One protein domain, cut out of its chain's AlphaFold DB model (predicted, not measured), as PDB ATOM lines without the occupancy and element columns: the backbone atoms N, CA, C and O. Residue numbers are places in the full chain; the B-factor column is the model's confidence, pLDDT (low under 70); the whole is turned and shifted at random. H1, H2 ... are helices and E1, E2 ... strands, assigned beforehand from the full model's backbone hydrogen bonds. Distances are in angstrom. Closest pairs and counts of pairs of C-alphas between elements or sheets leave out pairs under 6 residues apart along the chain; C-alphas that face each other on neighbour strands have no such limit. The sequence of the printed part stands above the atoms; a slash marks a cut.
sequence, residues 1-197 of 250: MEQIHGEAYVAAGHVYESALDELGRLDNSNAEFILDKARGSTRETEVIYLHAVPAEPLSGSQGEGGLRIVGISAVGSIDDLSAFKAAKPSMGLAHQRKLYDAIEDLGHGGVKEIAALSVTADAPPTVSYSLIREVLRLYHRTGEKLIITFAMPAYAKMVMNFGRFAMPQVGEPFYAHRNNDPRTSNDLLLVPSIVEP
ATOM      1  N   MET A   1     -11.596 -32.316  -7.277       67.50
ATOM      2  CA  MET A   1     -11.146 -32.999  -8.512       67.50
ATOM      3  C   MET A   1      -9.635 -33.035  -8.624       67.50
ATOM      4  O   MET A   1      -9.090 -34.116  -8.504       67.50
ATOM      5  N   GLU A   2      -8.951 -31.898  -8.764       70.50
ATOM      6  CA  GLU A   2      -7.474 -31.876  -8.850       70.50
ATOM      7  C   GLU A   2      -6.793 -32.434  -7.590       70.50
ATOM      8  O   GLU A   2      -5.785 -33.123  -7.687       70.50
ATOM      9  N   GLN A   3      -7.408 -32.235  -6.419       71.31
ATOM     10  CA  GLN A   3      -6.990 -32.879  -5.170       71.31
ATOM     11  C   GLN A   3      -7.097 -34.417  -5.234       71.31
ATOM     12  O   GLN A   3      -6.149 -35.111  -4.894       71.31
ATOM     13  N   ILE A   4      -8.208 -34.960  -5.758       69.44
ATOM     14  CA  ILE A   4      -8.397 -36.417  -5.938       69.44
ATOM     15  C   ILE A   4      -7.307 -36.981  -6.855       69.44
ATOM     16  O   ILE A   4      -6.805 -38.079  -6.629       69.44
ATOM     17  N   HIS A   5      -6.930 -36.237  -7.899       72.75
ATOM     18  CA  HIS A   5      -5.845 -36.635  -8.794       72.75
ATOM     19  C   HIS A   5      -4.502 -36.674  -8.063       72.75
ATOM     20  O   HIS A   5      -3.831 -37.700  -8.135       72.75
ATOM     21  N   GLY A   6      -4.148 -35.618  -7.321       72.31
ATOM     22  CA  GLY A   6      -2.920 -35.556  -6.521       72.31
ATOM     23  C   GLY A   6      -2.814 -36.690  -5.497       72.31
ATOM     24  O   GLY A   6      -1.850 -37.457  -5.521       72.31
ATOM     25  N   GLU A   7      -3.842 -36.861  -4.666       75.75
ATOM     26  CA  GLU A   7      -3.910 -37.914  -3.645       75.75
ATOM     27  C   GLU A   7      -3.811 -39.318  -4.255       75.75
ATOM     28  O   GLU A   7      -3.065 -40.167  -3.765       75.75
ATOM     29  N   ALA A   8      -4.513 -39.571  -5.362       73.44
ATOM     30  CA  ALA A   8      -4.463 -40.862  -6.035       73.44
ATOM     31  C   ALA A   8      -3.092 -41.145  -6.675       73.44
ATOM     32  O   ALA A   8      -2.649 -42.296  -6.671       73.44
ATOM     33  N   TYR A   9      -2.394 -40.128  -7.197       74.75
ATOM     34  CA  TYR A   9      -1.032 -40.296  -7.710       74.75
ATOM     35  C   TYR A   9      -0.037 -40.642  -6.599       74.75
ATOM     36  O   TYR A   9       0.821 -41.503  -6.811       74.75
ATOM     37  N   VAL A  10      -0.172 -40.031  -5.419       77.50
ATOM     38  CA  VAL A  10       0.644 -40.380  -4.244       77.50
ATOM     39  C   VAL A  10       0.324 -41.792  -3.760       77.50
ATOM     40  O   VAL A  10       1.233 -42.607  -3.610       77.50
ATOM     41  N   ALA A  11      -0.959 -42.130  -3.596       76.00
ATOM     42  CA  ALA A  11      -1.385 -43.456  -3.147       76.00
ATOM     43  C   ALA A  11      -0.930 -44.579  -4.098       76.00
ATOM     44  O   ALA A  11      -0.601 -45.681  -3.661       76.00
ATOM     45  N   ALA A  12      -0.871 -44.298  -5.402       72.31
ATOM     46  CA  ALA A  12      -0.361 -45.222  -6.410       72.31
ATOM     47  C   ALA A  12       1.182 -45.253  -6.505       72.31
ATOM     48  O   ALA A  12       1.729 -45.995  -7.326       72.31
ATOM     49  N   GLY A  13       1.889 -44.446  -5.704       72.31
ATOM     50  CA  GLY A  13       3.349 -44.329  -5.716       72.31
ATOM     51  C   GLY A  13       3.904 -43.732  -7.012       72.31
ATOM     52  O   GLY A  13       5.035 -44.022  -7.394       72.31
ATOM     53  N   HIS A  14       3.095 -42.964  -7.744       76.94
ATOM     54  CA  HIS A  14       3.487 -42.332  -9.007       76.94
ATOM     55  C   HIS A  14       4.291 -41.049  -8.756       76.94
ATOM     56  O   HIS A  14       5.260 -40.770  -9.466       76.94
ATOM     57  N   VAL A  15       3.923 -40.309  -7.710       76.75
ATOM     58  CA  VAL A  15       4.614 -39.105  -7.235       76.75
ATOM     59  C   VAL A  15       4.768 -39.167  -5.713       76.75
ATOM     60  O   VAL A  15       4.018 -39.875  -5.043       76.75
ATOM     61  N   TYR A  16       5.739 -38.446  -5.164       82.94
ATOM     62  CA  TYR A  16       5.908 -38.290  -3.719       82.94
ATOM     63  C   TYR A  16       4.997 -37.175  -3.186       82.94
ATOM     64  O   TYR A  16       4.592 -36.295  -3.940       82.94
ATOM     65  N   GLU A  17       4.714 -37.157  -1.880       84.88
ATOM     66  CA  GLU A  17       3.909 -36.091  -1.246       84.88
ATOM     67  C   GLU A  17       4.484 -34.685  -1.474       84.88
ATOM     68  O   GLU A  17       3.738 -33.718  -1.552       84.88
ATOM     69  N   SER A  18       5.802 -34.569  -1.665       83.75
ATOM     70  CA  SER A  18       6.469 -33.312  -2.027       83.75
ATOM     71  C   SER A  18       6.075 -32.769  -3.405       83.75
ATOM     72  O   SER A  18       6.426 -31.638  -3.736       83.75
ATOM     73  N   ALA A  19       5.375 -33.562  -4.220       78.56
ATOM     74  CA  ALA A  19       4.754 -33.127  -5.463       78.56
ATOM     75  C   ALA A  19       3.398 -32.442  -5.246       78.56
ATOM     76  O   ALA A  19       2.809 -32.022  -6.239       78.56
ATOM     77  N   LEU A  20       2.879 -32.368  -4.013       81.31
ATOM     78  CA  LEU A  20       1.584 -31.763  -3.710       81.31
ATOM     79  C   LEU A  20       1.716 -30.356  -3.106       81.31
ATOM     80  O   LEU A  20       2.645 -30.077  -2.350       81.31
ATOM     81  N   ASP A  21       0.763 -29.481  -3.427       82.50
ATOM     82  CA  ASP A  21       0.570 -28.191  -2.769       82.50
ATOM     83  C   ASP A  21      -0.143 -28.349  -1.411       82.50
ATOM     84  O   ASP A  21      -0.583 -29.434  -1.024       82.50
ATOM     85  N   GLU A  22      -0.296 -27.244  -0.676       82.31
ATOM     86  CA  GLU A  22      -0.969 -27.227   0.635       82.31
ATOM     87  C   GLU A  22      -2.448 -27.668   0.580       82.31
ATOM     88  O   GLU A  22      -3.049 -27.955   1.615       82.31
ATOM     89  N   LEU A  23      -3.045 -27.722  -0.616       80.62
ATOM     90  CA  LEU A  23      -4.423 -28.143  -0.865       80.62
ATOM     91  C   LEU A  23      -4.508 -29.583  -1.411       80.62
ATOM     92  O   LEU A  23      -5.590 -30.005  -1.828       80.62
ATOM     93  N   GLY A  24      -3.395 -30.325  -1.437       73.69
ATOM     94  CA  GLY A  24      -3.327 -31.713  -1.907       73.69
ATOM     95  C   GLY A  24      -3.374 -31.876  -3.432       73.69
ATOM     96  O   GLY A  24      -3.665 -32.963  -3.929       73.69
ATOM     97  N   ARG A  25      -3.129 -30.809  -4.199       79.06
ATOM     98  CA  ARG A  25      -3.109 -30.816  -5.674       79.06
ATOM     99  C   ARG A  25      -1.680 -30.967  -6.165       79.06
ATOM    100  O   ARG A  25      -0.762 -30.608  -5.449       79.06
ATOM    101  N   LEU A  26      -1.470 -31.435  -7.394       72.56
ATOM    102  CA  LEU A  26      -0.122 -31.466  -7.971       72.56
ATOM    103  C   LEU A  26       0.465 -30.045  -8.070       72.56
ATOM    104  O   LEU A  26      -0.088 -29.183  -8.757       72.56
ATOM    105  N   ASP A  27       1.592 -29.814  -7.399       71.81
ATOM    106  CA  ASP A  27       2.307 -28.543  -7.397       71.81
ATOM    107  C   ASP A  27       3.084 -28.342  -8.708       71.81
ATOM    108  O   ASP A  27       4.143 -28.936  -8.958       71.81
ATOM    109  N   ASN A  28       2.552 -27.432  -9.524       63.16
ATOM    110  CA  ASN A  28       3.085 -27.042 -10.827       63.16
ATOM    111  C   ASN A  28       3.993 -25.794 -10.771       63.16
ATOM    112  O   ASN A  28       4.279 -25.198 -11.810       63.16
ATOM    113  N   SER A  29       4.442 -25.371  -9.584       59.25
ATOM    114  CA  SER A  29       5.293 -24.185  -9.401       59.25
ATOM    115  C   SER A  29       6.672 -24.289 -10.072       59.25
ATOM    116  O   SER A  29       7.276 -23.269 -10.411       59.25
ATOM    117  N   ASN A  30       7.159 -25.508 -10.333       54.97
ATOM    118  CA  ASN A  30       8.424 -25.758 -11.022       54.97
ATOM    119  C   ASN A  30       8.209 -25.814 -12.550       54.97
ATOM    120  O   ASN A  30       7.892 -26.850 -13.126       54.97
ATOM    121  N   ALA A  31       8.363 -24.663 -13.208       42.06
ATOM    122  CA  ALA A  31       7.921 -24.398 -14.582       42.06
ATOM    123  C   ALA A  31       8.583 -25.228 -15.712       42.06
ATOM    124  O   ALA A  31       8.135 -25.142 -16.857       42.06
ATOM    125  N   GLU A  32       9.628 -26.019 -15.443       43.06
ATOM    126  CA  GLU A  32      10.279 -26.853 -16.473       43.06
ATOM    127  C   GLU A  32       9.539 -28.169 -16.746       43.06
ATOM    128  O   GLU A  32       9.660 -28.735 -17.838       43.06
ATOM    129  N   PHE A  33       8.724 -28.637 -15.800       46.66
ATOM    130  CA  PHE A  33       7.927 -29.841 -15.969       46.66
ATOM    131  C   PHE A  33       6.563 -29.674 -15.326       46.66
ATOM    132  O   PHE A  33       6.420 -29.365 -14.148       46.66
ATOM    133  N   ILE A  34       5.545 -29.897 -16.139       50.66
ATOM    134  CA  ILE A  34       4.172 -29.687 -15.750       50.66
ATOM    135  C   ILE A  34       3.521 -31.077 -15.720       50.66
ATOM    136  O   ILE A  34       3.085 -31.574 -16.760       50.66
ATOM    137  N   LEU A  35       3.546 -31.725 -14.545       47.31
ATOM    138  CA  LEU A  35       2.901 -33.027 -14.284       47.31
ATOM    139  C   LEU A  35       1.411 -32.978 -14.618       47.31
ATOM    140  O   LEU A  35       0.851 -33.920 -15.171       47.31
ATOM    141  N   ASP A  36       0.806 -31.835 -14.333       45.56
ATOM    142  CA  ASP A  36      -0.519 -31.490 -14.777       45.56
ATOM    143  C   ASP A  36      -0.421 -30.149 -15.483       45.56
ATOM    144  O   ASP A  36      -0.291 -29.112 -14.828       45.56
ATOM    145  N   LYS A  37      -0.462 -30.126 -16.827       43.66
ATOM    146  CA  LYS A  37      -0.760 -28.878 -17.537       43.66
ATOM    147  C   LYS A  37      -2.218 -28.565 -17.224       43.66
ATOM    148  O   LYS A  37      -3.088 -28.604 -18.094       43.66
ATOM    149  N   ALA A  38      -2.476 -28.106 -16.007       42.06
ATOM    150  CA  ALA A  38      -3.257 -26.920 -15.776       42.06
ATOM    151  C   ALA A  38      -2.597 -25.812 -16.609       42.06
ATOM    152  O   ALA A  38      -1.945 -24.897 -16.113       42.06
ATOM    153  N   ARG A  39      -2.766 -25.902 -17.939       46.78
ATOM    154  CA  ARG A  39      -3.014 -24.735 -18.760       46.78
ATOM    155  C   ARG A  39      -4.111 -24.047 -17.980       46.78
ATOM    156  O   ARG A  39      -5.249 -24.516 -18.001       46.78
ATOM    157  N   GLY A  40      -3.732 -23.041 -17.187       38.31
ATOM    158  CA  GLY A  40      -4.697 -22.123 -16.617       38.31
ATOM    159  C   GLY A  40      -5.611 -21.804 -17.771       38.31
ATOM    160  O   GLY A  40      -5.089 -21.460 -18.830       38.31
ATOM    161  N   SER A  41      -6.894 -22.122 -17.614       39.66
ATOM    162  CA  SER A  41      -7.896 -22.093 -18.666       39.66
ATOM    163  C   SER A  41      -7.688 -20.842 -19.513       39.66
ATOM    164  O   SER A  41      -8.169 -19.757 -19.175       39.66
ATOM    165  N   THR A  42      -6.928 -20.946 -20.602       47.81
ATOM    166  CA  THR A  42      -7.032 -19.943 -21.636       47.81
ATOM    167  C   THR A  42      -8.444 -20.178 -22.134       47.81
ATOM    168  O   THR A  42      -8.863 -21.330 -22.270       47.81
ATOM    169  N   ARG A  43      -9.231 -19.117 -22.321       49.97
ATOM    170  CA  ARG A  43     -10.649 -19.224 -22.722       49.97
ATOM    171  C   ARG A  43     -10.882 -20.089 -23.978       49.97
ATOM    172  O   ARG A  43     -12.022 -20.346 -24.329       49.97
ATOM    173  N   GLU A  44      -9.808 -20.514 -24.639       65.31
ATOM    174  CA  GLU A  44      -9.740 -21.232 -25.901       65.31
ATOM    175  C   GLU A  44      -9.391 -22.725 -25.769       65.31
ATOM    176  O   GLU A  44      -9.415 -23.417 -26.782       65.31
ATOM    177  N   THR A  45      -9.048 -23.235 -24.575       71.25
ATOM    178  CA  THR A  45      -8.782 -24.674 -24.366       71.25
ATOM    179  C   THR A  45      -9.984 -25.335 -23.698       71.25
ATOM    180  O   THR A  45     -10.359 -24.964 -22.586       71.25
ATOM    181  N   GLU A  46     -10.573 -26.335 -24.351       80.12
ATOM    182  CA  GLU A  46     -11.629 -27.148 -23.750       80.12
ATOM    183  C   GLU A  46     -11.057 -28.011 -22.618       80.12
ATOM    184  O   GLU A  46     -10.080 -28.739 -22.814       80.12
ATOM    185  N   VAL A  47     -11.679 -27.941 -21.440       83.06
ATOM    186  CA  VAL A  47     -11.362 -28.803 -20.298       83.06
ATOM    187  C   VAL A  47     -12.662 -29.348 -19.719       83.06
ATOM    188  O   VAL A  47     -13.531 -28.579 -19.308       83.06
ATOM    189  N   ILE A  48     -12.788 -30.673 -19.668       85.25
ATOM    190  CA  ILE A  48     -13.940 -31.367 -19.081       85.25
ATOM    191  C   ILE A  48     -13.471 -32.152 -17.861       85.25
ATOM    192  O   ILE A  48     -12.503 -32.909 -17.936       85.25
ATOM    193  N   TYR A  49     -14.193 -32.001 -16.752       85.19
ATOM    194  CA  TYR A  49     -14.011 -32.797 -15.544       85.19
ATOM    195  C   TYR A  49     -15.229 -33.700 -15.350       85.19
ATOM    196  O   TYR A  49     -16.361 -33.220 -15.330       85.19
ATOM    197  N   LEU A  50     -14.986 -34.995 -15.174       87.50
ATOM    198  CA  LEU A  50     -15.988 -35.978 -14.773       87.50
ATOM    199  C   LEU A  50     -15.667 -36.465 -13.361       87.50
ATOM    200  O   LEU A  50     -14.508 -36.734 -13.042       87.50
ATOM    201  N   HIS A  51     -16.698 -36.598 -12.534       88.00
ATOM    202  CA  HIS A  51     -16.619 -37.100 -11.164       88.00
ATOM    203  C   HIS A  51     -17.572 -38.279 -11.017       88.00
ATOM    204  O   HIS A  51     -18.699 -38.226 -11.506       88.00
ATOM    205  N   ALA A  52     -17.103 -39.347 -10.383       85.88
ATOM    206  CA  ALA A  52     -17.889 -40.547 -10.152       85.88
ATOM    207  C   ALA A  52     -17.818 -40.947  -8.680       85.88
ATOM    208  O   ALA A  52     -16.734 -41.036  -8.099       85.88
ATOM    209  N   VAL A  53     -18.988 -41.242  -8.119       85.50
ATOM    210  CA  VAL A  53     -19.174 -41.752  -6.759       85.50
ATOM    211  C   VAL A  53     -20.005 -43.042  -6.812       85.50
ATOM    212  O   VAL A  53     -20.938 -43.128  -7.616       85.50
ATOM    213  N   PRO A  54     -19.681 -44.072  -6.012       79.56
ATOM    214  CA  PRO A  54     -20.465 -45.294  -5.920       79.56
ATOM    215  C   PRO A  54     -21.897 -44.995  -5.475       79.56
ATOM    216  O   PRO A  54     -22.109 -44.233  -4.535       79.56
ATOM    217  N   ALA A  55     -22.873 -45.632  -6.123       74.31
ATOM    218  CA  ALA A  55     -24.282 -45.497  -5.749       74.31
ATOM    219  C   ALA A  55     -24.564 -46.042  -4.337       74.31
ATOM    220  O   ALA A  55     -25.359 -45.468  -3.598       74.31
ATOM    221  N   GLU A  56     -23.876 -47.121  -3.953       71.69
ATOM    222  CA  GLU A  56     -23.921 -47.702  -2.613       71.69
ATOM    223  C   GLU A  56     -22.497 -47.740  -2.035       71.69
ATOM    224  O   GLU A  56     -21.685 -48.571  -2.453       71.69
ATOM    225  N   PRO A  57     -22.144 -46.827  -1.115       61.03
ATOM    226  CA  PRO A  57     -20.838 -46.851  -0.473       61.03
ATOM    227  C   PRO A  57     -20.707 -48.098   0.409       61.03
ATOM    228  O   PRO A  57     -21.579 -48.397   1.229       61.03
ATOM    229  N   LEU A  58     -19.597 -48.826   0.269       56.69
ATOM    230  CA  LEU A  58     -19.264 -49.931   1.167       56.69
ATOM    231  C   LEU A  58     -18.976 -49.344   2.553       56.69
ATOM    232  O   LEU A  58     -17.993 -48.634   2.726       56.69
ATOM    233  N   SER A  59     -19.866 -49.606   3.517       53.06
ATOM    234  CA  SER A  59     -19.709 -49.380   4.968       53.06
ATOM    235  C   SER A  59     -18.615 -48.374   5.365       53.06
ATOM    236  O   SER A  59     -17.546 -48.754   5.834       53.06
ATOM    237  N   GLY A  60     -18.908 -47.081   5.195       54.56
ATOM    238  CA  GLY A  60     -18.098 -45.981   5.723       54.56
ATOM    239  C   GLY A  60     -17.001 -45.427   4.807       54.56
ATOM    240  O   GLY A  60     -16.434 -44.401   5.175       54.56
ATOM    241  N   SER A  61     -16.727 -46.017   3.634       55.19
ATOM    242  CA  SER A  61     -15.819 -45.413   2.644       55.19
ATOM    243  C   SER A  61     -16.584 -44.760   1.484       55.19
ATOM    244  O   SER A  61     -17.519 -45.328   0.916       55.19
ATOM    245  N   GLN A  62     -16.189 -43.531   1.140       66.31
ATOM    246  CA  GLN A  62     -16.647 -42.798  -0.042       66.31
ATOM    247  C   GLN A  62     -15.562 -42.881  -1.110       66.31
ATOM    248  O   GLN A  62     -14.895 -41.900  -1.402       66.31
ATOM    249  N   GLY A  63     -15.300 -44.080  -1.628       76.38
ATOM    250  CA  GLY A  63     -14.294 -44.222  -2.671       76.38
ATOM    251  C   GLY A  63     -14.732 -43.485  -3.938       76.38
ATOM    252  O   GLY A  63     -15.723 -43.878  -4.536       76.38
ATOM    253  N   GLU A  64     -14.024 -42.443  -4.365       86.75
ATOM    254  CA  GLU A  64     -14.404 -41.594  -5.503       86.75
ATOM    255  C   GLU A  64     -13.434 -41.733  -6.678       86.75
ATOM    256  O   GLU A  64     -12.331 -42.275  -6.560       86.75
ATOM    257  N   GLY A  65     -13.833 -41.208  -7.836       86.44
ATOM    258  CA  GLY A  65     -12.973 -41.124  -9.006       86.44
ATOM    259  C   GLY A  65     -13.156 -39.841  -9.786       86.44
ATOM    260  O   GLY A  65     -14.240 -39.261  -9.837       86.44
ATOM    261  N   GLY A  66     -12.081 -39.423 -10.442       87.31
ATOM    262  CA  GLY A  66     -12.070 -38.258 -11.301       87.31
ATOM    263  C   GLY A  66     -11.395 -38.528 -12.630       87.31
ATOM    264  O   GLY A  66     -10.326 -39.135 -12.686       87.31
ATOM    265  N   LEU A  67     -11.983 -37.997 -13.695       89.19
ATOM    266  CA  LEU A  67     -11.399 -37.994 -15.028       89.19
ATOM    267  C   LEU A  67     -11.333 -36.557 -15.550       89.19
ATOM    268  O   LEU A  67     -12.275 -35.785 -15.381       89.19
ATOM    269  N   ARG A  68     -10.214 -36.200 -16.178       86.62
ATOM    270  CA  ARG A  68     -10.002 -34.903 -16.822       86.62
ATOM    271  C   ARG A  68      -9.662 -35.094 -18.290       86.62
ATOM    272  O   ARG A  68      -8.770 -35.873 -18.621       86.62
ATOM    273  N   ILE A  69     -10.357 -34.355 -19.146       89.69
ATOM    274  CA  ILE A  69     -10.172 -34.349 -20.598       89.69
ATOM    275  C   ILE A  69      -9.740 -32.959 -21.022       89.69
ATOM    276  O   ILE A  69     -10.318 -31.972 -20.566       89.69
ATOM    277  N   VAL A  70      -8.740 -32.890 -21.892       86.81
ATOM    278  CA  VAL A  70      -8.179 -31.644 -22.409       86.81
ATOM    279  C   VAL A  70      -8.199 -31.686 -23.933       86.81
ATOM    280  O   VAL A  70      -7.745 -32.658 -24.536       86.81
ATOM    281  N   GLY A  71      -8.754 -30.650 -24.555       88.06
ATOM    282  CA  GLY A  71      -8.754 -30.476 -26.007       88.06
ATOM    283  C   GLY A  71      -7.554 -29.675 -26.516       88.06
ATOM    284  O   GLY A  71      -6.797 -29.077 -25.746       88.06
ATOM    285  N   ILE A  72      -7.402 -29.627 -27.839       89.00
ATOM    286  CA  ILE A  72      -6.456 -28.726 -28.503       89.00
ATOM    287  C   ILE A  72      -7.095 -27.333 -28.575       89.00
ATOM    288  O   ILE A  72      -8.253 -27.189 -28.963       89.00
ATOM    289  N   SER A  73      -6.353 -26.293 -28.192       84.44
ATOM    290  CA  SER A  73      -6.857 -24.918 -28.283       84.44
ATOM    291  C   SER A  73      -7.021 -24.466 -29.734       84.44
ATOM    292  O   SER A  73      -6.272 -24.910 -30.599       84.44
ATOM    293  N   ALA A  74      -7.906 -23.499 -29.992       81.62
ATOM    294  CA  ALA A  74      -8.177 -22.989 -31.343       81.62
ATOM    295  C   ALA A  74      -6.942 -22.460 -32.110       81.62
ATOM    296  O   ALA A  74      -6.954 -22.444 -33.337       81.62
ATOM    297  N   VAL A  75      -5.890 -22.041 -31.405       81.94
ATOM    298  CA  VAL A  75      -4.615 -21.553 -31.968       81.94
ATOM    299  C   VAL A  75      -3.437 -22.507 -31.711       81.94
ATOM    300  O   VAL A  75      -2.282 -22.138 -31.918       81.94
ATOM    301  N   GLY A  76      -3.725 -23.703 -31.193       84.94
ATOM    302  CA  GLY A  76      -2.734 -24.692 -30.776       84.94
ATOM    303  C   GLY A  76      -2.479 -25.768 -31.826       84.94
ATOM    304  O   GLY A  76      -2.915 -25.674 -32.970       84.94
ATOM    305  N   SER A  77      -1.769 -26.817 -31.424       89.00
ATOM    306  CA  SER A  77      -1.533 -28.000 -32.259       89.00
ATOM    307  C   SER A  77      -1.584 -29.278 -31.430       89.00
ATOM    308  O   SER A  77      -1.561 -29.233 -30.211       89.00
ATOM    309  N   ILE A  78      -1.604 -30.456 -32.050       90.44
ATOM    310  CA  ILE A  78      -1.593 -31.726 -31.302       90.44
ATOM    311  C   ILE A  78      -0.361 -31.905 -30.389       90.44
ATOM    312  O   ILE A  78      -0.440 -32.595 -29.376       90.44
ATOM    313  N   ASP A  79       0.763 -31.241 -30.690       87.25
ATOM    314  CA  ASP A  79       1.967 -31.249 -29.839       87.25
ATOM    315  C   ASP A  79       1.750 -30.528 -28.492       87.25
ATOM    316  O   ASP A  79       2.598 -30.589 -27.594       87.25
ATOM    317  N   ASP A  80       0.605 -29.864 -28.335       81.50
ATOM    318  CA  ASP A  80       0.144 -29.305 -27.078       81.50
ATOM    319  C   ASP A  80      -0.351 -30.340 -26.072       81.50
ATOM    320  O   ASP A  80      -0.330 -30.040 -24.869       81.50
ATOM    321  N   LEU A  81      -0.773 -31.510 -26.554       84.50
ATOM    322  CA  LEU A  81      -1.214 -32.632 -25.734       84.50
ATOM    323  C   LEU A  81       0.017 -33.365 -25.192       84.50
ATOM    324  O   LEU A  81       0.877 -33.821 -25.955       84.50
ATOM    325  N   SER A  82       0.125 -33.470 -23.871       79.38
ATOM    326  CA  SER A  82       1.331 -33.968 -23.200       79.38
ATOM    327  C   SER A  82       1.578 -35.441 -23.521       79.38
ATOM    328  O   SER A  82       2.699 -35.811 -23.884       79.38
ATOM    329  N   ALA A  83       0.527 -36.264 -23.471       84.12
ATOM    330  CA  ALA A  83       0.574 -37.673 -23.837       84.12
ATOM    331  C   ALA A  83       1.034 -37.873 -25.288       84.12
ATOM    332  O   ALA A  83       1.877 -38.735 -25.549       84.12
ATOM    333  N   PHE A  84       0.550 -37.050 -26.231       88.75
ATOM    334  CA  PHE A  84       1.006 -37.111 -27.621       88.75
ATOM    335  C   PHE A  84       2.470 -36.708 -27.742       88.75
ATOM    336  O   PHE A  84       3.268 -37.473 -28.276       88.75
ATOM    337  N   LYS A  85       2.843 -35.543 -27.204       86.62
ATOM    338  CA  LYS A  85       4.211 -35.020 -27.270       86.62
ATOM    339  C   LYS A  85       5.233 -36.017 -26.716       86.62
ATOM    340  O   LYS A  85       6.293 -36.200 -27.314       86.62
ATOM    341  N   ALA A  86       4.914 -36.666 -25.597       80.50
ATOM    342  CA  ALA A  86       5.785 -37.654 -24.968       80.50
ATOM    343  C   ALA A  86       5.887 -38.958 -25.781       80.50
ATOM    344  O   ALA A  86       6.977 -39.519 -25.906       80.50
ATOM    345  N   ALA A  87       4.776 -39.417 -26.365       88.12
ATOM    346  CA  ALA A  87       4.710 -40.665 -27.123       88.12
ATOM    347  C   ALA A  87       5.192 -40.542 -28.579       88.12
ATOM    348  O   ALA A  87       5.666 -41.519 -29.155       88.12
ATOM    349  N   LYS A  88       5.090 -39.353 -29.188       90.69
ATOM    350  CA  LYS A  88       5.392 -39.082 -30.605       90.69
ATOM    351  C   LYS A  88       6.720 -39.680 -31.094       90.69
ATOM    352  O   LYS A  88       6.710 -40.247 -32.186       90.69
ATOM    353  N   PRO A  89       7.841 -39.632 -30.340       90.50
ATOM    354  CA  PRO A  89       9.112 -40.192 -30.807       90.50
ATOM    355  C   PRO A  89       9.102 -41.711 -31.016       90.50
ATOM    356  O   PRO A  89       9.853 -42.204 -31.852       90.50
ATOM    357  N   SER A  90       8.285 -42.454 -30.260       91.88
ATOM    358  CA  SER A  90       8.170 -43.916 -30.362       91.88
ATOM    359  C   SER A  90       6.869 -44.375 -31.025       91.88
ATOM    360  O   SER A  90       6.702 -45.565 -31.289       91.88
ATOM    361  N   MET A  91       5.942 -43.454 -31.298       93.94
ATOM    362  CA  MET A  91       4.654 -43.763 -31.903       93.94
ATOM    363  C   MET A  91       4.812 -44.129 -33.380       93.94
ATOM    364  O   MET A  91       5.359 -43.357 -34.168       93.94
ATOM    365  N   GLY A  92       4.270 -45.279 -33.784       92.44
ATOM    366  CA  GLY A  92       4.296 -45.712 -35.182       92.44
ATOM    367  C   GLY A  92       3.576 -44.730 -36.118       92.44
ATOM    368  O   GLY A  92       2.544 -44.158 -35.763       92.44
ATOM    369  N   LEU A  93       4.077 -44.567 -37.350       94.12
ATOM    370  CA  LEU A  93       3.535 -43.604 -38.324       94.12
ATOM    371  C   LEU A  93       2.039 -43.792 -38.611       94.12
ATOM    372  O   LEU A  93       1.332 -42.810 -38.814       94.12
ATOM    373  N   ALA A  94       1.542 -45.030 -38.610       94.06
ATOM    374  CA  ALA A  94       0.119 -45.310 -38.814       94.06
ATOM    375  C   ALA A  94      -0.758 -44.738 -37.685       94.06
ATOM    376  O   ALA A  94      -1.841 -44.222 -37.949       94.06
ATOM    377  N   HIS A  95      -0.281 -44.783 -36.438       94.75
ATOM    378  CA  HIS A  95      -0.987 -44.200 -35.295       94.75
ATOM    379  C   HIS A  95      -0.924 -42.676 -35.308       94.75
ATOM    380  O   HIS A  95      -1.927 -42.031 -35.027       94.75
ATOM    381  N   GLN A  96       0.219 -42.102 -35.700       95.00
ATOM    382  CA  GLN A  96       0.335 -40.654 -35.866       95.00
ATOM    383  C   GLN A  96      -0.619 -40.143 -36.948       95.00
ATOM    384  O   GLN A  96      -1.384 -39.220 -36.690       95.00
ATOM    385  N   ARG A  97      -0.623 -40.778 -38.132       95.50
ATOM    386  CA  ARG A  97      -1.541 -40.437 -39.233       95.50
ATOM    387  C   ARG A  97      -2.988 -40.460 -38.775       95.50
ATOM    388  O   ARG A  97      -3.666 -39.467 -38.925       95.50
ATOM    389  N   LYS A  98      -3.404 -41.514 -38.075       94.44
ATOM    390  CA  LYS A  98      -4.760 -41.616 -37.527       94.44
ATOM    391  C   LYS A  98      -5.187 -40.420 -36.663       94.44
ATOM    392  O   LYS A  98      -6.362 -40.072 -36.662       94.44
ATOM    393  N   LEU A  99      -4.264 -39.835 -35.896       96.12
ATOM    394  CA  LEU A  99      -4.543 -38.641 -35.095       96.12
ATOM    395  C   LEU A  99      -4.543 -37.368 -35.948       96.12
ATOM    396  O   LEU A  99      -5.391 -36.508 -35.738       96.12
ATOM    397  N   TYR A 100      -3.627 -37.250 -36.912       96.38
ATOM    398  CA  TYR A 100      -3.613 -36.120 -37.844       96.38
ATOM    399  C   TYR A 100      -4.854 -36.097 -38.743       96.38
ATOM    400  O   TYR A 100      -5.463 -35.042 -38.865       96.38
ATOM    401  N   ASP A 101      -5.273 -37.245 -39.277       96.50
ATOM    402  CA  ASP A 101      -6.474 -37.388 -40.108       96.50
ATOM    403  C   ASP A 101      -7.724 -36.958 -39.316       96.50
ATOM    404  O   ASP A 101      -8.553 -36.204 -39.811       96.50
ATOM    405  N   ALA A 102      -7.827 -37.335 -38.034       96.56
ATOM    406  CA  ALA A 102      -8.933 -36.893 -37.181       96.56
ATOM    407  C   ALA A 102      -8.961 -35.364 -36.986       96.56
ATOM    408  O   ALA A 102     -10.038 -34.779 -36.894       96.56
ATOM    409  N   ILE A 103      -7.793 -34.711 -36.927       95.81
ATOM    410  CA  ILE A 103      -7.694 -33.245 -36.860       95.81
ATOM    411  C   ILE A 103      -8.029 -32.605 -38.209       95.81
ATOM    412  O   ILE A 103      -8.642 -31.543 -38.237       95.81
ATOM    413  N   GLU A 104      -7.639 -33.225 -39.319       96.19
ATOM    414  CA  GLU A 104      -7.998 -32.759 -40.659       96.19
ATOM    415  C   GLU A 104      -9.520 -32.806 -40.871       96.19
ATOM    416  O   GLU A 104     -10.106 -31.826 -41.332       96.19
ATOM    417  N   ASP A 105     -10.163 -33.893 -40.440       95.62
ATOM    418  CA  ASP A 105     -11.600 -34.120 -40.613       95.62
ATOM    419  C   ASP A 105     -12.471 -33.272 -39.667       95.62
ATOM    420  O   ASP A 105     -13.531 -32.780 -40.062       95.62
ATOM    421  N   LEU A 106     -12.057 -33.116 -38.403       94.88
ATOM    422  CA  LEU A 106     -12.887 -32.540 -37.328       94.88
ATOM    423  C   LEU A 106     -12.304 -31.251 -36.721       94.88
ATOM    424  O   LEU A 106     -12.857 -30.692 -35.769       94.88
ATOM    425  N   GLY A 107     -11.178 -30.766 -37.242       92.75
ATOM    426  CA  GLY A 107     -10.434 -29.648 -36.670       92.75
ATOM    427  C   GLY A 107      -9.810 -29.985 -35.312       92.75
ATOM    428  O   GLY A 107      -9.589 -31.141 -34.953       92.75
ATOM    429  N   HIS A 108      -9.554 -28.958 -34.498       89.31
ATOM    430  CA  HIS A 108      -8.933 -29.113 -33.173       89.31
ATOM    431  C   HIS A 108      -9.744 -29.969 -32.181       89.31
ATOM    432  O   HIS A 108      -9.181 -30.448 -31.200       89.31
ATOM    433  N   GLY A 109     -11.036 -30.200 -32.441       89.00
ATOM    434  CA  GLY A 109     -11.870 -31.110 -31.651       89.00
ATOM    435  C   GLY A 109     -11.635 -32.594 -31.950       89.00
ATOM    436  O   GLY A 109     -11.993 -33.430 -31.131       89.00
ATOM    437  N   GLY A 110     -11.006 -32.938 -33.080       93.38
ATOM    438  CA  GLY A 110     -10.849 -34.327 -33.522       93.38
ATOM    439  C   GLY A 110      -9.969 -35.198 -32.629       93.38
ATOM    440  O   GLY A 110     -10.103 -36.425 -32.638       93.38
ATOM    441  N   VAL A 111      -9.083 -34.583 -31.840       95.56
ATOM    442  CA  VAL A 111      -8.224 -35.281 -30.882       95.56
ATOM    443  C   VAL A 111      -8.266 -34.579 -29.532       95.56
ATOM    444  O   VAL A 111      -8.021 -33.377 -29.435       95.56
ATOM    445  N   LYS A 112      -8.500 -35.358 -28.475       94.19
ATOM    446  CA  LYS A 112      -8.418 -34.900 -27.084       94.19
ATOM    447  C   LYS A 112      -7.518 -35.815 -26.264       94.19
ATOM    448  O   LYS A 112      -7.219 -36.942 -26.653       94.19
ATOM    449  N   GLU A 113      -7.086 -35.338 -25.110       91.38
ATOM    450  CA  GLU A 113      -6.266 -36.081 -24.160       91.38
ATOM    451  C   GLU A 113      -7.079 -36.394 -22.903       91.38
ATOM    452  O   GLU A 113      -7.637 -35.483 -22.292       91.38
ATOM    453  N   ILE A 114      -7.117 -37.659 -22.474       90.19
ATOM    454  CA  ILE A 114      -7.493 -37.969 -21.089       90.19
ATOM    455  C   ILE A 114      -6.247 -37.710 -20.240       90.19
ATOM    456  O   ILE A 114      -5.380 -38.573 -20.102       90.19
ATOM    457  N   ALA A 115      -6.154 -36.488 -19.722       78.38
ATOM    458  CA  ALA A 115      -4.982 -35.985 -19.012       78.38
ATOM    459  C   ALA A 115      -4.836 -36.602 -17.616       78.38
ATOM    460  O   ALA A 115      -3.723 -36.761 -17.122       78.38
ATOM    461  N   ALA A 116      -5.952 -36.973 -16.984       79.94
ATOM    462  CA  ALA A 116      -5.949 -37.686 -15.716       79.94
ATOM    463  C   ALA A 116      -7.153 -38.627 -15.626       79.94
ATOM    464  O   ALA A 116      -8.273 -38.253 -15.976       79.94
ATOM    465  N   LEU A 117      -6.921 -39.834 -15.121       85.25
ATOM    466  CA  LEU A 117      -7.948 -40.773 -14.681       85.25
ATOM    467  C   LEU A 117      -7.444 -41.393 -13.384       85.25
ATOM    468  O   LEU A 117      -6.533 -42.223 -13.407       85.25
ATOM    469  N   SER A 118      -8.046 -40.992 -12.271       81.06
ATOM    470  CA  SER A 118      -7.616 -41.441 -10.952       81.06
ATOM    471  C   SER A 118      -8.807 -41.773 -10.072       81.06
ATOM    472  O   SER A 118      -9.903 -41.240 -10.243       81.06
ATOM    473  N   VAL A 119      -8.581 -42.677  -9.129       82.94
ATOM    474  CA  VAL A 119      -9.565 -43.101  -8.139       82.94
ATOM    475  C   VAL A 119      -8.896 -43.143  -6.772       82.94
ATOM    476  O   VAL A 119      -7.700 -43.423  -6.682       82.94
ATOM    477  N   THR A 120      -9.646 -42.858  -5.714       80.88
ATOM    478  CA  THR A 120      -9.153 -42.985  -4.337       80.88
ATOM    479  C   THR A 120      -8.855 -44.451  -4.006       80.88
ATOM    480  O   THR A 120      -9.432 -45.345  -4.625       80.88
ATOM    481  N   ALA A 121      -8.016 -44.711  -2.999       75.94
ATOM    482  CA  ALA A 121      -7.593 -46.067  -2.628       75.94
ATOM    483  C   ALA A 121      -8.762 -47.043  -2.371       75.94
ATOM    484  O   ALA A 121      -8.682 -48.207  -2.761       75.94
ATOM    485  N   ASP A 122      -9.863 -46.553  -1.796       79.31
ATOM    486  CA  ASP A 122     -11.036 -47.362  -1.442       79.31
ATOM    487  C   ASP A 122     -12.097 -47.445  -2.555       79.31
ATOM    488  O   ASP A 122     -13.179 -48.000  -2.353       79.31
ATOM    489  N   ALA A 123     -11.831 -46.877  -3.735       80.25
ATOM    490  CA  ALA A 123     -12.792 -46.867  -4.830       80.25
ATOM    491  C   ALA A 123     -12.933 -48.258  -5.473       80.25
ATOM    492  O   ALA A 123     -11.933 -48.858  -5.886       80.25
ATOM    493  N   PRO A 124     -14.166 -48.773  -5.644       79.88
ATOM    494  CA  PRO A 124     -14.365 -50.009  -6.380       79.88
ATOM    495  C   PRO A 124     -14.012 -49.817  -7.870       79.88
ATOM    496  O   PRO A 124     -14.174 -48.718  -8.413       79.88
ATOM    497  N   PRO A 125     -13.594 -50.880  -8.590       75.88
ATOM    498  CA  PRO A 125     -13.220 -50.786 -10.008       75.88
ATOM    499  C   PRO A 125     -14.299 -50.168 -10.912       75.88
ATOM    500  O   PRO A 125     -13.976 -49.504 -11.900       75.88
ATOM    501  N   THR A 126     -15.573 -50.340 -10.544       81.00
ATOM    502  CA  THR A 126     -16.744 -49.787 -11.239       81.00
ATOM    503  C   THR A 126     -16.715 -48.266 -11.366       81.00
ATOM    504  O   THR A 126     -17.259 -47.742 -12.336       81.00
ATOM    505  N   VAL A 127     -16.039 -47.547 -10.461       85.56
ATOM    506  CA  VAL A 127     -15.875 -46.087 -10.548       85.56
ATOM    507  C   VAL A 127     -15.112 -45.714 -11.820       85.56
ATOM    508  O   VAL A 127     -15.588 -44.921 -12.630       85.56
ATOM    509  N   SER A 128     -13.957 -46.346 -12.054       84.56
ATOM    510  CA  SER A 128     -13.157 -46.107 -13.263       84.56
ATOM    511  C   SER A 128     -13.893 -46.511 -14.545       84.56
ATOM    512  O   SER A 128     -13.789 -45.826 -15.560       84.56
ATOM    513  N   TYR A 129     -14.684 -47.587 -14.497       87.38
ATOM    514  CA  TYR A 129     -15.450 -48.042 -15.659       87.38
ATOM    515  C   TYR A 129     -16.610 -47.101 -15.963       87.38
ATOM    516  O   TYR A 129     -16.865 -46.832 -17.131       87.38
ATOM    517  N   SER A 130     -17.257 -46.548 -14.937       87.31
ATOM    518  CA  SER A 130     -18.304 -45.533 -15.089       87.31
ATOM    519  C   SER A 130     -17.752 -44.262 -15.738       87.31
ATOM    520  O   SER A 130     -18.365 -43.736 -16.660       87.31
ATOM    521  N   LEU A 131     -16.556 -43.816 -15.331       90.44
ATOM    522  CA  LEU A 131     -15.879 -42.677 -15.962       90.44
ATOM    523  C   LEU A 131     -15.565 -42.951 -17.437       90.44
ATOM    524  O   LEU A 131     -15.882 -42.130 -18.292       90.44
ATOM    525  N   ILE A 132     -14.993 -44.118 -17.762       90.31
ATOM    526  CA  ILE A 132     -14.726 -44.507 -19.158       90.31
ATOM    527  C   ILE A 132     -16.034 -44.602 -19.946       90.31
ATOM    528  O   ILE A 132     -16.107 -44.140 -21.079       90.31
ATOM    529  N   ARG A 133     -17.085 -45.173 -19.358       88.69
ATOM    530  CA  ARG A 133     -18.393 -45.305 -19.997       88.69
ATOM    531  C   ARG A 133     -19.004 -43.945 -20.313       88.69
ATOM    532  O   ARG A 133     -19.551 -43.772 -21.398       88.69
ATOM    533  N   GLU A 134     -18.868 -42.978 -19.415       90.00
ATOM    534  CA  GLU A 134     -19.327 -41.613 -19.652       90.00
ATOM    535  C   GLU A 134     -18.521 -40.928 -20.765       90.00
ATOM    536  O   GLU A 134     -19.098 -40.272 -21.628       90.00
ATOM    537  N   VAL A 135     -17.208 -41.171 -20.840       90.88
ATOM    538  CA  VAL A 135     -16.383 -40.742 -21.981       90.88
ATOM    539  C   VAL A 135     -16.894 -41.339 -23.296       90.88
ATOM    540  O   VAL A 135     -16.995 -40.625 -24.294       90.88
ATOM    541  N   LEU A 136     -17.265 -42.624 -23.314       88.62
ATOM    542  CA  LEU A 136     -17.885 -43.223 -24.496       88.62
ATOM    543  C   LEU A 136     -19.210 -42.539 -24.828       88.62
ATOM    544  O   LEU A 136     -19.430 -42.211 -25.984       88.62
ATOM    545  N   ARG A 137     -20.069 -42.274 -23.840       86.81
ATOM    546  CA  ARG A 137     -21.355 -41.596 -24.056       86.81
ATOM    547  C   ARG A 137     -21.179 -40.204 -24.670       86.81
ATOM    548  O   ARG A 137     -21.940 -39.847 -25.563       86.81
ATOM    549  N   LEU A 138     -20.186 -39.441 -24.211       88.88
ATOM    550  CA  LEU A 138     -19.893 -38.096 -24.712       88.88
ATOM    551  C   LEU A 138     -19.374 -38.100 -26.154       88.88
ATOM    552  O   LEU A 138     -19.749 -37.229 -26.933       88.88
ATOM    553  N   TYR A 139     -18.532 -39.074 -26.508       90.88
ATOM    554  CA  TYR A 139     -17.781 -39.047 -27.769       90.88
ATOM    555  C   TYR A 139     -18.154 -40.139 -28.768       90.88
ATOM    556  O   TYR A 139     -17.576 -40.217 -29.857       90.88
ATOM    557  N   HIS A 140     -19.113 -41.000 -28.455       87.00
ATOM    558  CA  HIS A 140     -19.590 -41.990 -29.407       87.00
ATOM    559  C   HIS A 140     -20.167 -41.301 -30.656       87.00
ATOM    560  O   HIS A 140     -20.922 -40.339 -30.547       87.00
ATOM    561  N   ARG A 141     -19.803 -41.795 -31.850       85.69
ATOM    562  CA  ARG A 141     -20.172 -41.258 -33.182       85.69
ATOM    563  C   ARG A 141     -19.663 -39.860 -33.519       85.69
ATOM    564  O   ARG A 141     -19.951 -39.374 -34.605       85.69
ATOM    565  N   THR A 142     -18.877 -39.234 -32.651       91.12
ATOM    566  CA  THR A 142     -18.233 -37.953 -32.981       91.12
ATOM    567  C   THR A 142     -17.086 -38.126 -33.978       91.12
ATOM    568  O   THR A 142     -16.702 -37.179 -34.647       91.12
ATOM    569  N   GLY A 143     -16.528 -39.340 -34.082       91.62
ATOM    570  CA  GLY A 143     -15.291 -39.606 -34.822       91.62
ATOM    571  C   GLY A 143     -14.017 -39.228 -34.054       91.62
ATOM    572  O   GLY A 143     -12.938 -39.680 -34.444       91.62
ATOM    573  N   GLU A 144     -14.145 -38.506 -32.935       95.25
ATOM    574  CA  GLU A 144     -13.029 -38.044 -32.111       95.25
ATOM    575  C   GLU A 144     -12.170 -39.208 -31.593       95.25
ATOM    576  O   GLU A 144     -12.635 -40.337 -31.374       95.25
ATOM    577  N   LYS A 145     -10.882 -38.921 -31.394       96.06
ATOM    578  CA  LYS A 145      -9.879 -39.850 -30.867       96.06
ATOM    579  C   LYS A 145      -9.344 -39.321 -29.545       96.06
ATOM    580  O   LYS A 145      -9.081 -38.130 -29.404       96.06
ATOM    581  N   LEU A 146      -9.142 -40.211 -28.582       95.75
ATOM    582  CA  LEU A 146      -8.594 -39.848 -27.281       95.75
ATOM    583  C   LEU A 146      -7.201 -40.441 -27.130       95.75
ATOM    584  O   LEU A 146      -7.030 -41.645 -27.298       95.75
ATOM    585  N   ILE A 147      -6.214 -39.622 -26.789       93.94
ATOM    586  CA  ILE A 147      -4.895 -40.100 -26.374       93.94
ATOM    587  C   ILE A 147      -4.794 -40.113 -24.848       93.94
ATOM    588  O   ILE A 147      -5.320 -39.237 -24.166       93.94
ATOM    589  N   ILE A 148      -4.138 -41.131 -24.306       91.69
ATOM    590  CA  ILE A 148      -3.933 -41.299 -22.868       91.69
ATOM    591  C   ILE A 148      -2.583 -41.968 -22.617       91.69
ATOM    592  O   ILE A 148      -2.161 -42.843 -23.374       91.69
ATOM    593  N   THR A 149      -1.910 -41.584 -21.537       87.44
ATOM    594  CA  THR A 149      -0.752 -42.308 -21.001       87.44
ATOM    595  C   THR A 149      -1.107 -42.917 -19.658       87.44
ATOM    596  O   THR A 149      -1.372 -42.205 -18.693       87.44
ATOM    597  N   PHE A 150      -1.102 -44.242 -19.590       86.12
ATOM    598  CA  PHE A 150      -1.380 -44.985 -18.366       86.12
ATOM    599  C   PHE A 150      -0.086 -45.345 -17.645       86.12
ATOM    600  O   PHE A 150       0.879 -45.742 -18.291       86.12
ATOM    601  N   ALA A 151      -0.090 -45.359 -16.314       84.56
ATOM    602  CA  ALA A 151       0.911 -46.131 -15.583       84.56
ATOM    603  C   ALA A 151       0.783 -47.622 -15.944       84.56
ATOM    604  O   ALA A 151      -0.331 -48.146 -16.025       84.56
ATOM    605  N   MET A 152       1.903 -48.325 -16.131       87.75
ATOM    606  CA  MET A 152       1.925 -49.723 -16.591       87.75
ATOM    607  C   MET A 152       0.978 -50.661 -15.807       87.75
ATOM    608  O   MET A 152       0.227 -51.401 -16.450       87.75
ATOM    609  N   PRO A 153       0.899 -50.624 -14.457       85.38
ATOM    610  CA  PRO A 153      -0.053 -51.464 -13.725       85.38
ATOM    611  C   PRO A 153      -1.519 -51.147 -14.050       85.38
ATOM    612  O   PRO A 153      -2.352 -52.052 -14.131       85.38
ATOM    613  N   ALA A 154      -1.845 -49.867 -14.258       84.06
ATOM    614  CA  ALA A 154      -3.181 -49.440 -14.658       84.06
ATOM    615  C   ALA A 154      -3.484 -49.871 -16.098       84.06
ATOM    616  O   ALA A 154      -4.546 -50.440 -16.349       84.06
ATOM    617  N   TYR A 155      -2.531 -49.702 -17.020       90.00
ATOM    618  CA  TYR A 155      -2.655 -50.162 -18.404       90.00
ATOM    619  C   TYR A 155      -2.944 -51.665 -18.481       90.00
ATOM    620  O   TYR A 155      -3.901 -52.081 -19.134       90.00
ATOM    621  N   ALA A 156      -2.173 -52.480 -17.754       90.81
ATOM    622  CA  ALA A 156      -2.364 -53.926 -17.713       90.81
ATOM    623  C   ALA A 156      -3.778 -54.297 -17.236       90.81
ATOM    624  O   ALA A 156      -4.431 -55.147 -17.844       90.81
ATOM    625  N   LYS A 157      -4.296 -53.614 -16.204       88.50
ATOM    626  CA  LYS A 157      -5.684 -53.787 -15.743       88.50
ATOM    627  C   LYS A 157      -6.702 -53.369 -16.810       88.50
ATOM    628  O   LYS A 157      -7.685 -54.082 -16.998       88.50
ATOM    629  N   MET A 158      -6.484 -52.265 -17.524       89.75
ATOM    630  CA  MET A 158      -7.385 -51.831 -18.600       89.75
ATOM    631  C   MET A 158      -7.412 -52.849 -19.747       89.75
ATOM    632  O   MET A 158      -8.484 -53.308 -20.133       89.75
ATOM    633  N   VAL A 159      -6.253 -53.294 -20.235       92.12
ATOM    634  CA  VAL A 159      -6.155 -54.307 -21.303       92.12
ATOM    635  C   VAL A 159      -6.746 -55.646 -20.873       92.12
ATOM    636  O   VAL A 159      -7.390 -56.327 -21.671       92.12
ATOM    637  N   MET A 160      -6.568 -56.028 -19.611       90.25
ATOM    638  CA  MET A 160      -7.149 -57.252 -19.067       90.25
ATOM    639  C   MET A 160      -8.685 -57.252 -19.136       90.25
ATOM    640  O   MET A 160      -9.272 -58.306 -19.379       90.25
ATOM    641  N   ASN A 161      -9.332 -56.098 -18.943       89.50
ATOM    642  CA  ASN A 161     -10.794 -55.993 -18.884       89.50
ATOM    643  C   ASN A 161     -11.438 -55.580 -20.215       89.50
ATOM    644  O   ASN A 161     -12.485 -56.121 -20.563       89.50
ATOM    645  N   PHE A 162     -10.811 -54.670 -20.965       90.56
ATOM    646  CA  PHE A 162     -11.324 -54.135 -22.235       90.56
ATOM    647  C   PHE A 162     -10.687 -54.786 -23.472       90.56
ATOM    648  O   PHE A 162     -11.257 -54.770 -24.558       90.56
ATOM    649  N   GLY A 163      -9.509 -55.395 -23.327       91.44
ATOM    650  CA  GLY A 163      -8.758 -55.975 -24.437       91.44
ATOM    651  C   GLY A 163      -7.880 -54.966 -25.186       91.44
ATOM    652  O   GLY A 163      -8.122 -53.759 -25.210       91.44
ATOM    653  N   ARG A 164      -6.845 -55.494 -25.851       92.19
ATOM    654  CA  ARG A 164      -5.842 -54.705 -26.594       92.19
ATOM    655  C   ARG A 164      -6.398 -53.949 -27.802       92.19
ATOM    656  O   ARG A 164      -5.757 -53.025 -28.277       92.19
ATOM    657  N   PHE A 165      -7.547 -54.365 -28.334       92.94
ATOM    658  CA  PHE A 165      -8.173 -53.681 -29.468       92.94
ATOM    659  C   PHE A 165      -8.881 -52.399 -29.030       92.94
ATOM    660  O   PHE A 165      -8.903 -51.435 -29.784       92.94
ATOM    661  N   ALA A 166      -9.460 -52.385 -27.826       92.81
ATOM    662  CA  ALA A 166     -10.171 -51.224 -27.295       92.81
ATOM    663  C   ALA A 166      -9.199 -50.187 -26.707       92.81
ATOM    664  O   ALA A 166      -9.453 -48.988 -26.777       92.81
ATOM    665  N   MET A 167      -8.073 -50.663 -26.165       91.44
ATOM    666  CA  MET A 167      -7.010 -49.859 -25.555       91.44
ATOM    667  C   MET A 167      -5.640 -50.201 -26.176       91.44
ATOM    668  O   MET A 167      -4.780 -50.753 -25.488       91.44
ATOM    669  N   PRO A 168      -5.420 -49.959 -27.481       93.56
ATOM    670  CA  PRO A 168      -4.155 -50.280 -28.131       93.56
ATOM    671  C   PRO A 168      -3.021 -49.401 -27.602       93.56
ATOM    672  O   PRO A 168      -3.144 -48.178 -27.551       93.56
ATOM    673  N   GLN A 169      -1.889 -50.019 -27.264       94.88
ATOM    674  CA  GLN A 169      -0.618 -49.315 -27.101       94.88
ATOM    675  C   GLN A 169      -0.119 -48.845 -28.470       94.88
ATOM    676  O   GLN A 169      -0.096 -49.625 -29.421       94.88
ATOM    677  N   VAL A 170       0.281 -47.577 -28.567       93.06
ATOM    678  CA  VAL A 170       0.597 -46.931 -29.857       93.06
ATOM    679  C   VAL A 170       2.054 -46.506 -30.014       93.06
ATOM    680  O   VAL A 170       2.445 -46.050 -31.086       93.06
ATOM    681  N   GLY A 171       2.863 -46.682 -28.973       90.31
ATOM    682  CA  GLY A 171       4.302 -46.436 -28.975       90.31
ATOM    683  C   GLY A 171       4.987 -47.205 -27.851       90.31
ATOM    684  O   GLY A 171       4.326 -47.862 -27.044       90.31
ATOM    685  N   GLU A 172       6.313 -47.130 -27.794       91.50
ATOM    686  CA  GLU A 172       7.084 -47.778 -26.729       91.50
ATOM    687  C   GLU A 172       6.780 -47.161 -25.357       91.50
ATOM    688  O   GLU A 172       6.665 -45.929 -25.272       91.50
ATOM    689  N   PRO A 173       6.685 -47.971 -24.283       90.94
ATOM    690  CA  PRO A 173       6.553 -47.452 -22.933       90.94
ATOM    691  C   PRO A 173       7.765 -46.596 -22.563       90.94
ATOM    692  O   PRO A 173       8.894 -46.869 -22.978       90.94
ATOM    693  N   PHE A 174       7.551 -45.559 -21.762       84.25
ATOM    694  CA  PHE A 174       8.606 -44.632 -21.366       84.25
ATOM    695  C   PHE A 174       8.485 -44.258 -19.894       84.25
ATOM    696  O   PHE A 174       7.387 -44.129 -19.363       84.25
ATOM    697  N   TYR A 175       9.618 -44.094 -19.216       80.12
ATOM    698  CA  TYR A 175       9.620 -43.637 -17.832       80.12
ATOM    699  C   TYR A 175       9.190 -42.171 -17.758       80.12
ATOM    700  O   TYR A 175       9.663 -41.343 -18.542       80.12
ATOM    701  N   ALA A 176       8.335 -41.849 -16.788       71.50
ATOM    702  CA  ALA A 176       7.945 -40.476 -16.486       71.50
ATOM    703  C   ALA A 176       9.174 -39.612 -16.139       71.50
ATOM    704  O   ALA A 176       9.240 -38.445 -16.518       71.50
ATOM    705  N   HIS A 177      10.203 -40.224 -15.535       62.12
ATOM    706  CA  HIS A 177      11.474 -39.603 -15.153       62.12
ATOM    707  C   HIS A 177      12.421 -39.299 -16.344       62.12
ATOM    708  O   HIS A 177      13.640 -39.266 -16.204       62.12
ATOM    709  N   ARG A 178      11.926 -39.023 -17.556       52.66
ATOM    710  CA  ARG A 178      12.826 -38.547 -18.630       52.66
ATOM    711  C   ARG A 178      13.441 -37.162 -18.352       52.66
ATOM    712  O   ARG A 178      14.365 -36.788 -19.066       52.66
ATOM    713  N   ASN A 179      12.988 -36.445 -17.313       51.31
ATOM    714  CA  ASN A 179      13.299 -35.026 -17.093       51.31
ATOM    715  C   ASN A 179      13.867 -34.664 -15.696       51.31
ATOM    716  O   ASN A 179      13.963 -33.481 -15.398       51.31
ATOM    717  N   ASN A 180      14.260 -35.631 -14.853       56.56
ATOM    718  CA  ASN A 180      14.875 -35.389 -13.529       56.56
ATOM    719  C   ASN A 180      14.022 -34.634 -12.480       56.56
ATOM    720  O   ASN A 180      14.601 -33.970 -11.622       56.56
ATOM    721  N   ASP A 181      12.681 -34.721 -12.488       64.31
ATOM    722  CA  ASP A 181      11.891 -34.206 -11.351       64.31
ATOM    723  C   ASP A 181      12.030 -35.172 -10.156       64.31
ATOM    724  O   ASP A 181      11.470 -36.278 -10.206       64.31
ATOM    725  N   PRO A 182      12.726 -34.777  -9.067       70.12
ATOM    726  CA  PRO A 182      12.969 -35.649  -7.920       70.12
ATOM    727  C   PRO A 182      11.687 -35.987  -7.148       70.12
ATOM    728  O   PRO A 182      11.726 -36.809  -6.235       70.12
ATOM    729  N   ARG A 183      10.559 -35.344  -7.479       75.81
ATOM    730  CA  ARG A 183       9.248 -35.564  -6.861       75.81
ATOM    731  C   ARG A 183       8.465 -36.704  -7.529       75.81
ATOM    732  O   ARG A 183       7.421 -37.104  -7.020       75.81
ATOM    733  N   THR A 184       8.947 -37.232  -8.656       72.88
ATOM    734  CA  THR A 184       8.313 -38.339  -9.393       72.88
ATOM    735  C   THR A 184       9.008 -39.666  -9.117       72.88
ATOM    736  O   THR A 184      10.215 -39.713  -8.887       72.88
ATOM    737  N   SER A 185       8.254 -40.765  -9.149       73.62
ATOM    738  CA  SER A 185       8.853 -42.092  -9.023       73.62
ATOM    739  C   SER A 185       9.712 -42.415 -10.249       73.62
ATOM    740  O   SER A 185       9.240 -42.363 -11.390       73.62
ATOM    741  N   ASN A 186      10.967 -42.803 -10.006       69.75
ATOM    742  CA  ASN A 186      11.913 -43.217 -11.049       69.75
ATOM    743  C   ASN A 186      11.423 -44.449 -11.825       69.75
ATOM    744  O   ASN A 186      11.784 -44.634 -12.986       69.75
ATOM    745  N   ASP A 187      10.561 -45.249 -11.199       78.38
ATOM    746  CA  ASP A 187      10.051 -46.508 -11.738       78.38
ATOM    747  C   ASP A 187       8.684 -46.352 -12.426       78.38
ATOM    748  O   ASP A 187       8.088 -47.336 -12.873       78.38
ATOM    749  N   LEU A 188       8.162 -45.121 -12.537       78.25
ATOM    750  CA  LEU A 188       6.873 -44.871 -13.175       78.25
ATOM    751  C   LEU A 188       6.973 -45.034 -14.696       78.25
ATOM    752  O   LEU A 188       7.258 -44.090 -15.433       78.25
ATOM    753  N   LEU A 189       6.710 -46.250 -15.169       85.88
ATOM    754  CA  LEU A 189       6.633 -46.574 -16.587       85.88
ATOM    755  C   LEU A 189       5.244 -46.239 -17.144       85.88
ATOM    756  O   LEU A 189       4.234 -46.784 -16.688       85.88
ATOM    757  N   LEU A 190       5.202 -45.368 -18.149       86.12
ATOM    758  CA  LEU A 190       3.990 -44.918 -18.820       86.12
ATOM    759  C   LEU A 190       3.812 -45.619 -20.167       86.12
ATOM    760  O   LEU A 190       4.761 -45.761 -20.938       86.12
ATOM    761  N   VAL A 191       2.582 -46.030 -20.463       92.19
ATOM    762  CA  VAL A 191       2.187 -46.678 -21.714       92.19
ATOM    763  C   VAL A 191       1.239 -45.756 -22.478       92.19
ATOM    764  O   VAL A 191       0.151 -45.464 -21.970       92.19
ATOM    765  N   PRO A 192       1.616 -45.290 -23.680       92.19
ATOM    766  CA  PRO A 192       0.745 -44.460 -24.497       92.19
ATOM    767  C   PRO A 192      -0.279 -45.306 -25.255       92.19
ATOM    768  O   PRO A 192       0.075 -46.284 -25.921       92.19
ATOM    769  N   SER A 193      -1.539 -44.883 -25.217       94.75
ATOM    770  CA  SER A 193      -2.657 -45.548 -25.883       94.75
ATOM    771  C   SER A 193      -3.570 -44.556 -26.598       94.75
ATOM    772  O   SER A 193      -3.722 -43.413 -26.169       94.75
ATOM    773  N   ILE A 194      -4.202 -45.014 -27.682       94.94
ATOM    774  CA  ILE A 194      -5.272 -44.280 -28.372       94.94
ATOM    775  C   ILE A 194      -6.579 -45.030 -28.158       94.94
ATOM    776  O   ILE A 194      -6.675 -46.212 -28.473       94.94
ATOM    777  N   VAL A 195      -7.591 -44.328 -27.674       94.44
ATOM    778  CA  VAL A 195      -8.950 -44.827 -27.507       94.44
ATOM    779  C   VAL A 195      -9.828 -44.230 -28.595       94.44
ATOM    780  O   VAL A 195      -9.761 -43.039 -28.899       94.44
ATOM    781  N   GLU A 196     -10.676 -45.069 -29.178       94.56
ATOM    782  CA  GLU A 196     -11.645 -44.671 -30.194       94.56
ATOM    783  C   GLU A 196     -13.057 -44.877 -29.662       94.56
ATOM    784  O   GLU A 196     -13.599 -45.972 -29.824       94.56
ATOM    785  N   PRO A 197     -13.682 -43.855 -29.054       92.12
ATOM    786  CA  PRO A 197     -15.006 -43.991 -28.451       92.12
ATOM    787  C   PRO A 197     -16.059 -44.589 -29.391       92.12
ATOM    788  O   PRO A 197     -16.891 -45.393 -28.976       92.12
TER     789      PRO A 197
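This is residues 1 to 197 of the 250 residues of an uncharacterized protein of Mycobacterium tuberculosis (UniProt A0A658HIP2). A twisted five-stranded sheet is the core, with helices over both of its faces: H4 and H5 cover one, H1 and H2 the other. The sheet curls round H4, H3 runs across the end where E3 and E4 begin, and small H6 only grazes the sheet near the start of E5. The 197 printed residues, of mixed class, hold six named helices and five named strands in the order H1 E1 E2 H2 H3 E3 H4 E4 H5 H6 E5; the mixed sheet runs E1 E2 E3 E4 E5. The whole is compact, with a radius of gyration of the C-alphas of 16.3 A, and spans 48 by 38 by 34 A.

Start at H1, residues 2 to 11, at a height of 8.0 A over the sheet; its closest C-alphas to E3, residues 111 to 119, are His 5 and Ser 118, 5.6 A apart. Next find the antiparallel hairpin of E1, residues 47 to 52, and E2, residues 65 to 71, with N 50 and O 67 within hydrogen-bond range at 2.8 A. E2 is antiparallel to E3 too, with N 68 and O 116 at 2.8 A. H2, residues 82 to 87, is on the same face as H1 and over E4, residues 145 to 151; their closest C-alphas are Ala 83 and Thr 149, 5.6 A. H3, residues 93 to 109, is also on this face, with a kink of 67 degrees near residue 103; its closest C-alpha to E3 is Ile 103, 6.3 A from Val 111. H4, residues 125 to 139, is on the opposite face, closest to E1 at the C-alphas of Val 127 and Ala 52, 5.9 A. E3, H4 and E4 make a strand-helix-strand unit, two parallel neighbour strands with a helix between, its crossover right-handed; see N 114 and O 147, 2.9 A. H5, residues 152 to 162, is on the same face as H4 and runs along E4 at 12 degrees on the local plane. H6, residues 176 to 179, only grazes the sheet. E5, residues 189 to 195, is antiparallel to E4, with N 193 and O 148 at 2.8 A. Every O i to N i+4 pair is within range in H1, H2, H4 and H5, and 11 of 13 in H3; H6 is too short for one.

Find C-alpha 2 at (-7.474, -31.876, -8.850), where H1 begins. E3 runs 24.1 A, H4 21.8 A and H3 20.9 A. E5 ends at C-alpha 195, (-8.950, -44.827, -27.507).

The printed part has no cut. The links H1 to E1, E1 to E2 and H5 to H6 are long. Low-confidence residues, under 70, include 28 to 44, 57 to 62 and 177 to 181.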